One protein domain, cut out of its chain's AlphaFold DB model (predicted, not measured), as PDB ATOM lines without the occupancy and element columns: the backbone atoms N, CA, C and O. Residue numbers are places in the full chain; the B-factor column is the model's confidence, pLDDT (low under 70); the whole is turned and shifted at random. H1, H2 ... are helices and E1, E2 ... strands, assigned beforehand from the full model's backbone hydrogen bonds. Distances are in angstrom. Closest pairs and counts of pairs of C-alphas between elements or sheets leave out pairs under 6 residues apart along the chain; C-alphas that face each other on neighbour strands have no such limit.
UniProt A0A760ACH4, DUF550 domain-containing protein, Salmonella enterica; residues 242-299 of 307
ATOM      1  N   GLN A 242      89.295  79.566  87.632       44.44
ATOM      2  CA  GLN A 242      89.947  80.185  88.793       44.44
ATOM      3  C   GLN A 242      91.244  80.918  88.437       44.44
ATOM      4  O   GLN A 242      91.556  81.948  89.034       44.44
ATOM      5  N   ILE A 243      91.996  80.421  87.452       52.25
ATOM      6  CA  ILE A 243      93.241  81.056  87.003       52.25
ATOM      7  C   ILE A 243      92.913  82.313  86.184       52.25
ATOM      8  O   ILE A 243      93.553  83.343  86.376       52.25
ATOM      9  N   SER A 244      91.848  82.286  85.374       56.38
ATOM     10  CA  SER A 244      91.392  83.465  84.620       56.38
ATOM     11  C   SER A 244      90.929  84.614  85.527       56.38
ATOM     12  O   SER A 244      91.138  85.789  85.216       56.38
ATOM     13  N   GLU A 245      90.299  84.299  86.661       57.38
ATOM     14  CA  GLU A 245      89.881  85.306  87.640       57.38
ATOM     15  C   GLU A 245      91.085  85.909  88.380       57.38
ATOM     16  O   GLU A 245      91.166  87.128  88.539       57.38
ATOM     17  N   TYR A 246      92.067  85.077  88.735       59.09
ATOM     18  CA  TYR A 246      93.328  85.526  89.320       59.09
ATOM     19  C   TYR A 246      94.124  86.432  88.363       59.09
ATOM     20  O   TYR A 246      94.546  87.519  88.757       59.09
ATOM     21  N   GLU A 247      94.260  86.053  87.089       62.25
ATOM     22  CA  GLU A 247      94.942  86.850  86.055       62.25
ATOM     23  C   GLU A 247      94.292  88.231  85.859       62.25
ATOM     24  O   GLU A 247      94.991  89.240  85.751       62.25
ATOM     25  N   LYS A 248      92.952  88.311  85.892       66.50
ATOM     26  CA  LYS A 248      92.220  89.587  85.800       66.50
ATOM     27  C   LYS A 248      92.485  90.505  86.991       66.50
ATOM     28  O   LYS A 248      92.670  91.707  86.798       66.50
ATOM     29  N   ILE A 249      92.508  89.956  88.205       66.94
ATOM     30  CA  ILE A 249      92.790  90.721  89.430       66.94
ATOM     31  C   ILE A 249      94.227  91.253  89.403       66.94
ATOM     32  O   ILE A 249      94.461  92.422  89.712       66.94
ATOM     33  N   MET A 250      95.183  90.418  88.991       64.06
ATOM     34  CA  MET A 250      96.596  90.796  88.915       64.06
ATOM     35  C   MET A 250      96.834  91.876  87.851       64.06
ATOM     36  O   MET A 250      97.503  92.869  88.140       64.06
ATOM     37  N   GLY A 251      96.193  91.769  86.681       65.81
ATOM     38  CA  GLY A 251      96.252  92.802  85.642       65.81
ATOM     39  C   GLY A 251      95.668  94.150  86.086       65.81
ATOM     40  O   GLY A 251      96.271  95.193  85.840       65.81
ATOM     41  N   GLN A 252      94.542  94.158  86.811       69.19
ATOM     42  CA  GLN A 252      93.967  95.389  87.386       69.19
ATOM     43  C   GLN A 252      94.875  96.039  88.440       69.19
ATOM     44  O   GLN A 252      94.830  97.255  88.628       69.19
ATOM     45  N   ALA A 253      95.704  95.241  89.114       66.62
ATOM     46  CA  ALA A 253      96.690  95.696  90.088       66.62
ATOM     47  C   ALA A 253      98.050  96.071  89.459       66.62
ATOM     48  O   ALA A 253      98.991  96.359  90.197       66.62
ATOM     49  N   GLY A 254      98.159  96.085  88.124       70.06
ATOM     50  CA  GLY A 254      99.370  96.482  87.399       70.06
ATOM     51  C   GLY A 254     100.453  95.401  87.313       70.06
ATOM     52  O   GLY A 254     101.587  95.716  86.963       70.06
ATOM     53  N   TRP A 255     100.130  94.144  87.623       71.12
ATOM     54  CA  TRP A 255     101.057  93.018  87.490       71.12
ATOM     55  C   TRP A 255     100.977  92.411  86.087       71.12
ATOM     56  O   TRP A 255      99.887  92.161  85.572       71.12
ATOM     57  N   VAL A 256     102.139  92.137  85.489       71.50
ATOM     58  CA  VAL A 256     102.273  91.513  84.164       71.50
ATOM     59  C   VAL A 256     102.880  90.122  84.322       71.50
ATOM     60  O   VAL A 256     103.870  89.947  85.032       71.50
ATOM     61  N   MET A 257     102.280  89.130  83.664       73.12
ATOM     62  CA  MET A 257     102.804  87.765  83.642       73.12
ATOM     63  C   MET A 257     104.025  87.690  82.730       73.12
ATOM     64  O   MET A 257     103.945  88.024  81.551       73.12
ATOM     65  N   VAL A 258     105.140  87.206  83.272       80.94
ATOM     66  CA  VAL A 258     106.370  86.949  82.522       80.94
ATOM     67  C   VAL A 258     106.893  85.545  82.818       80.94
ATOM     68  O   VAL A 258     106.606  84.997  83.887       80.94
ATOM     69  N   PRO A 259     107.646  84.934  81.891       75.12
ATOM     70  CA  PRO A 259     108.343  83.681  82.149       75.12
ATOM     71  C   PRO A 259     109.227  83.763  83.402       75.12
ATOM     72  O   PRO A 259     109.897  84.768  83.626       75.12
ATOM     73  N   VAL A 260     109.240  82.690  84.202       74.81
ATOM     74  CA  VAL A 260     110.098  82.582  85.401       74.81
ATOM     75  C   VAL A 260     111.579  82.690  85.027       74.81
ATOM     76  O   VAL A 260     112.348  83.321  85.742       74.81
ATOM     77  N   GLU A 261     111.953  82.111  83.886       81.94
ATOM     78  CA  GLU A 261     113.264  82.279  83.261       81.94
ATOM     79  C   GLU A 261     113.093  83.117  81.984       81.94
ATOM     80  O   GLU A 261     112.247  82.751  81.158       81.94
ATOM     81  N   PRO A 262     113.853  84.214  81.792       81.06
ATOM     82  CA  PRO A 262     113.765  85.044  80.592       81.06
ATOM     83  C   PRO A 262     113.976  84.236  79.307       81.06
ATOM     84  O   PRO A 262     114.854  83.374  79.250       81.06
ATOM     85  N   THR A 263     113.197  84.524  78.262       84.00
ATOM     86  CA  THR A 263     113.402  83.890  76.949       84.00
ATOM     87  C   THR A 263     114.626  84.461  76.239       84.00
ATOM     88  O   THR A 263     115.113  85.539  76.592       84.00
ATOM     89  N   ASP A 264     115.096  83.777  75.196       86.44
ATOM     90  CA  ASP A 264     116.202  84.261  74.363       86.44
ATOM     91  C   ASP A 264     115.894  85.647  73.766       86.44
ATOM     92  O   ASP A 264     116.779  86.495  73.692       86.44
ATOM     93  N   GLU A 265     114.636  85.924  73.409       86.44
ATOM     94  CA  GLU A 265     114.193  87.235  72.922       86.44
ATOM     95  C   GLU A 265     114.216  88.305  74.017       86.44
ATOM     96  O   GLU A 265     114.644  89.428  73.757       86.44
ATOM     97  N   MET A 266     113.813  87.968  75.247       90.75
ATOM     98  CA  MET A 266     113.903  88.886  76.388       90.75
ATOM     99  C   MET A 266     115.366  89.201  76.721       90.75
ATOM    100  O   MET A 266     115.714  90.357  76.952       90.75
ATOM    101  N   ILE A 267     116.240  88.191  76.695       88.81
ATOM    102  CA  ILE A 267     117.684  88.356  76.906       88.81
ATOM    103  C   ILE A 267     118.289  89.197  75.776       88.81
ATOM    104  O   ILE A 267     119.062  90.118  76.035       88.81
ATOM    105  N   ALA A 268     117.908  88.944  74.523       89.19
ATOM    106  CA  ALA A 268     118.357  89.743  73.392       89.19
ATOM    107  C   ALA A 268     117.868  91.196  73.487       89.19
ATOM    108  O   ALA A 268     118.622  92.110  73.159       89.19
ATOM    109  N   ALA A 269     116.641  91.435  73.955       90.25
ATOM    110  CA  ALA A 269     116.115  92.781  74.168       90.25
ATOM    111  C   ALA A 269     116.880  93.520  75.272       90.25
ATOM    112  O   ALA A 269     117.260  94.672  75.072       90.25
ATOM    113  N   ALA A 270     117.194  92.840  76.378       89.00
ATOM    114  CA  ALA A 270     118.066  93.372  77.424       89.00
ATOM    115  C   ALA A 270     119.443  93.771  76.873       89.00
ATOM    116  O   ALA A 270     119.928  94.861  77.147       89.00
ATOM    117  N   MET A 271     120.059  92.912  76.056       86.81
ATOM    118  CA  MET A 271     121.397  93.150  75.502       86.81
ATOM    119  C   MET A 271     121.457  94.265  74.449       86.81
ATOM    120  O   MET A 271     122.537  94.791  74.195       86.81
ATOM    121  N   ASN A 272     120.335  94.583  73.800       87.94
ATOM    122  CA  ASN A 272     120.270  95.558  72.707       87.94
ATOM    123  C   ASN A 272     119.589  96.877  73.104       87.94
ATOM    124  O   ASN A 272     119.412  97.743  72.244       87.94
ATOM    125  N   CYS A 273     119.162  97.034  74.358       85.75
ATOM    126  CA  CYS A 273     118.531  98.268  74.809       85.75
ATOM    127  C   CYS A 273     119.570  99.371  75.070       85.75
ATOM    128  O   CYS A 273     120.729  99.097  75.370       85.75
ATOM    129  N   GLU A 274     119.158 100.635  74.942       82.94
ATOM    130  CA  GLU A 274     119.989 101.772  75.349       82.94
ATOM    131  C   GLU A 274     119.912 101.935  76.875       82.94
ATOM    132  O   GLU A 274     119.109 102.695  77.426       82.94
ATOM    133  N   ASP A 275     120.739 101.164  77.572       81.56
ATOM    134  CA  ASP A 275     120.829 101.125  79.028       81.56
ATOM    135  C   ASP A 275     122.018 101.913  79.581       81.56
ATOM    136  O   ASP A 275     121.983 102.319  80.739       81.56
ATOM    137  N   VAL A 276     123.050 102.194  78.785       83.94
ATOM    138  CA  VAL A 276     124.248 102.899  79.261       83.94
ATOM    139  C   VAL A 276     124.203 104.396  78.951       83.94
ATOM    140  O   VAL A 276     124.209 104.809  77.793       83.94
ATOM    141  N   LEU A 277     124.246 105.228  79.995       82.88
ATOM    142  CA  LEU A 277     124.492 106.669  79.878       82.88
ATOM    143  C   LEU A 277     125.946 106.987  80.194       82.88
ATOM    144  O   LEU A 277     126.461 106.561  81.226       82.88
ATOM    145  N   PHE A 278     126.573 107.792  79.340       86.44
ATOM    146  CA  PHE A 278     127.913 108.321  79.567       86.44
ATOM    147  C   PHE A 278     127.823 109.736  80.127       86.44
ATOM    148  O   PHE A 278     127.233 110.631  79.519       86.44
ATOM    149  N   ASN A 279     128.417 109.930  81.295       83.06
ATOM    150  CA  ASN A 279     128.494 111.222  81.951       83.06
ATOM    151  C   ASN A 279     129.672 112.038  81.395       83.06
ATOM    152  O   ASN A 279     130.600 111.516  80.776       83.06
ATOM    153  N   SER A 280     129.665 113.348  81.648       83.44
ATOM    154  CA  SER A 280     130.734 114.261  81.213       83.44
ATOM    155  C   SER A 280     132.087 114.021  81.893       83.44
ATOM    156  O   SER A 280     133.085 114.595  81.473       83.44
ATOM    157  N   ASP A 281     132.112 113.228  82.964       85.62
ATOM    158  CA  ASP A 281     133.298 112.876  83.752       85.62
ATOM    159  C   ASP A 281     133.884 111.503  83.372       85.62
ATOM    160  O   ASP A 281     134.636 110.922  84.149       85.62
ATOM    161  N   GLU A 282     133.527 110.984  82.192       79.44
ATOM    162  CA  GLU A 282     133.938 109.670  81.669       79.44
ATOM    163  C   GLU A 282     133.416 108.464  82.476       79.44
ATOM    164  O   GLU A 282     133.738 107.318  82.156       79.44
ATOM    165  N   SER A 283     132.563 108.684  83.484       80.69
ATOM    166  CA  SER A 283     131.823 107.608  84.144       80.69
ATOM    167  C   SER A 283     130.610 107.178  83.315       80.69
ATOM    168  O   SER A 283     130.103 107.929  82.476       80.69
ATOM    169  N   PHE A 284     130.120 105.961  83.554       84.81
ATOM    170  CA  PHE A 284     128.883 105.483  82.947       84.81
ATOM    171  C   PHE A 284     127.911 104.954  84.001       84.81
ATOM    172  O   PHE A 284     128.317 104.477  85.061       84.81
ATOM    173  N   CYS A 285     126.621 105.041  83.693       83.56
ATOM    174  CA  CYS A 285     125.540 104.504  84.507       83.56
ATOM    175  C   CYS A 285     124.722 103.518  83.679       83.56
ATOM    176  O   CYS A 285     124.367 103.823  82.541       83.56
ATOM    177  N   VAL A 286     124.420 102.358  84.263       86.69
ATOM    178  CA  VAL A 286     123.526 101.361  83.673       86.69
ATOM    179  C   VAL A 286     122.116 101.598  84.202       86.69
ATOM    180  O   VAL A 286     121.864 101.568  85.407       86.69
ATOM    181  N   GLN A 287     121.182 101.823  83.292       86.25
ATOM    182  CA  GLN A 287     119.773 102.034  83.569       86.25
ATOM    183  C   GLN A 287     119.058 100.685  83.615       86.25
ATOM    184  O   GLN A 287     118.399 100.280  82.661       86.25
ATOM    185  N   PHE A 288     119.151  99.999  84.756       85.50
ATOM    186  CA  PHE A 288     118.483  98.707  84.967       85.50
ATOM    187  C   PHE A 288     116.966  98.756  84.715       85.50
ATOM    188  O   PHE A 288     116.384  97.749  84.321       85.50
ATOM    189  N   GLY A 289     116.338  99.927  84.891       84.50
ATOM    190  CA  GLY A 289     114.938 100.154  84.525       84.50
ATOM    191  C   GLY A 289     114.678  99.948  83.032       84.50
ATOM    192  O   GLY A 289     113.783  99.190  82.683       84.50
ATOM    193  N   ASN A 290     115.514 100.516  82.159       87.88
ATOM    194  CA  ASN A 290     115.381 100.374  80.705       87.88
ATOM    195  C   ASN A 290     115.600  98.926  80.259       87.88
ATOM    196  O   ASN A 290     114.898  98.437  79.377       87.88
ATOM    197  N   ILE A 291     116.545  98.227  80.900       87.69
ATOM    198  CA  ILE A 291     116.784  96.798  80.661       87.69
ATOM    199  C   ILE A 291     115.525  96.003  81.002       87.69
ATOM    200  O   ILE A 291     115.052  95.203  80.198       87.69
ATOM    201  N   TYR A 292     114.954  96.245  82.183       88.12
ATOM    202  CA  TYR A 292     113.752  95.556  82.629       88.12
ATOM    203  C   TYR A 292     112.543  95.875  81.739       88.12
ATOM    204  O   TYR A 292     111.835  94.961  81.330       88.12
ATOM    205  N   GLU A 293     112.340  97.137  81.357       88.62
ATOM    206  CA  GLU A 293     111.284  97.546  80.422       88.62
ATOM    207  C   GLU A 293     111.438  96.882  79.047       88.62
ATOM    208  O   GLU A 293     110.454  96.390  78.491       88.62
ATOM    209  N   ALA A 294     112.663  96.793  78.522       89.38
ATOM    210  CA  ALA A 294     112.945  96.105  77.264       89.38
ATOM    211  C   ALA A 294     112.648  94.600  77.358       89.38
ATOM    212  O   ALA A 294     112.055  94.026  76.442       89.38
ATOM    213  N   MET A 295     112.996  93.967  78.483       91.25
ATOM    214  CA  MET A 295     112.654  92.568  78.749       91.25
ATOM    215  C   MET A 295     111.142  92.357  78.851       91.25
ATOM    216  O   MET A 295     110.631  91.399  78.278       91.25
ATOM    217  N   LEU A 296     110.418  93.240  79.545       87.44
ATOM    218  CA  LEU A 296     108.959  93.171  79.664       87.44
ATOM    219  C   LEU A 296     108.264  93.359  78.311       87.44
ATOM    220  O   LEU A 296     107.308  92.648  78.010       87.44
ATOM    221  N   ALA A 297     108.752  94.279  77.475       87.44
ATOM    222  CA  ALA A 297     108.209  94.514  76.139       87.44
ATOM    223  C   ALA A 297     108.427  93.320  75.195       87.44
ATOM    224  O   ALA A 297     107.588  93.049  74.336       87.44
ATOM    225  N   ALA A 298     109.537  92.598  75.366       86.38
ATOM    226  CA  ALA A 298     109.849  91.379  74.628       86.38
ATOM    227  C   ALA A 298     109.246  90.111  75.257       86.38
ATOM    228  O   ALA A 298     109.399  89.022  74.699       86.38
ATOM    229  N   ALA A 299     108.572  90.226  76.407       85.88
ATOM    230  CA  ALA A 299     107.957  89.084  77.062       85.88
ATOM    231  C   ALA A 299     106.805  88.529  76.203       85.88
ATOM    232  O   ALA A 299     106.007  89.312  75.670       85.88
TER     233      ALA A 299
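Overview. This is residues 242 to 299 of the 307 residues of the protein "DUF550 domain-containing protein" of Salmonella enterica (UniProt A0A760ACH4). A long, thin model: two helices, H2 and H3, pack on each other and run opposite ways, and a small strand hairpin, E1 and E2, joins them at one end of the long axis. At the other end of that axis helix H1 lies away from this body, joined to it by a long link. The printed part has 58 residues, with three named helices and two named strands in the order H1, H2, E1, E2, H3; the sheet, E1 - E2, is antiparallel and the class is mostly helix. The whole is only just extended, close to loose, with a radius of gyration of the C-alphas of 15.5 A and spans of 54 by 24 by 13 A.

Along the chain. H1, residues 242 to 252, begins at C-alpha 242 (89.947, 80.185, 88.793) and is 15.8 A long. H2, residues 264 to 272, begins at C-alpha 264 (116.202, 84.261, 74.363) and is 12.1 A long. E1 is residues 276 to 278 and E2 is residues 284 to 286. H3, residues 288 to 297, is 14.2 A long and ends at C-alpha 297 (108.209, 94.514, 76.139).

Arrangement. H2 and H3 touch, at a steep tilt of 40 degrees, opposite ways; their closest C-alphas, of Met 266 and Met 295, are 4.5 A apart. E1 and E2 form a hairpin, antiparallel at 160 degrees, with N 277 and O 285 within hydrogen-bond range at 2.9 A, as are N 285 and O 277 at 2.9 A. H1 is apart from H2, H3, E1 and E2. In H1, H2 and H3 every O i to N i+4 pair is within hydrogen-bond range.

Size, cuts and confidence. The two C-alphas farthest apart, of Gln 242 and Asp 281, are 54.5 A apart. The printed part has no cut. The link from H1 to H2 is long, with 11 residues; the other links are tight. Residues 248 to 254, of which 248 to 252 belong to H1, stand free. The mean pLDDT of the printed part is 79.3, and residues 242 to 253 are under 70.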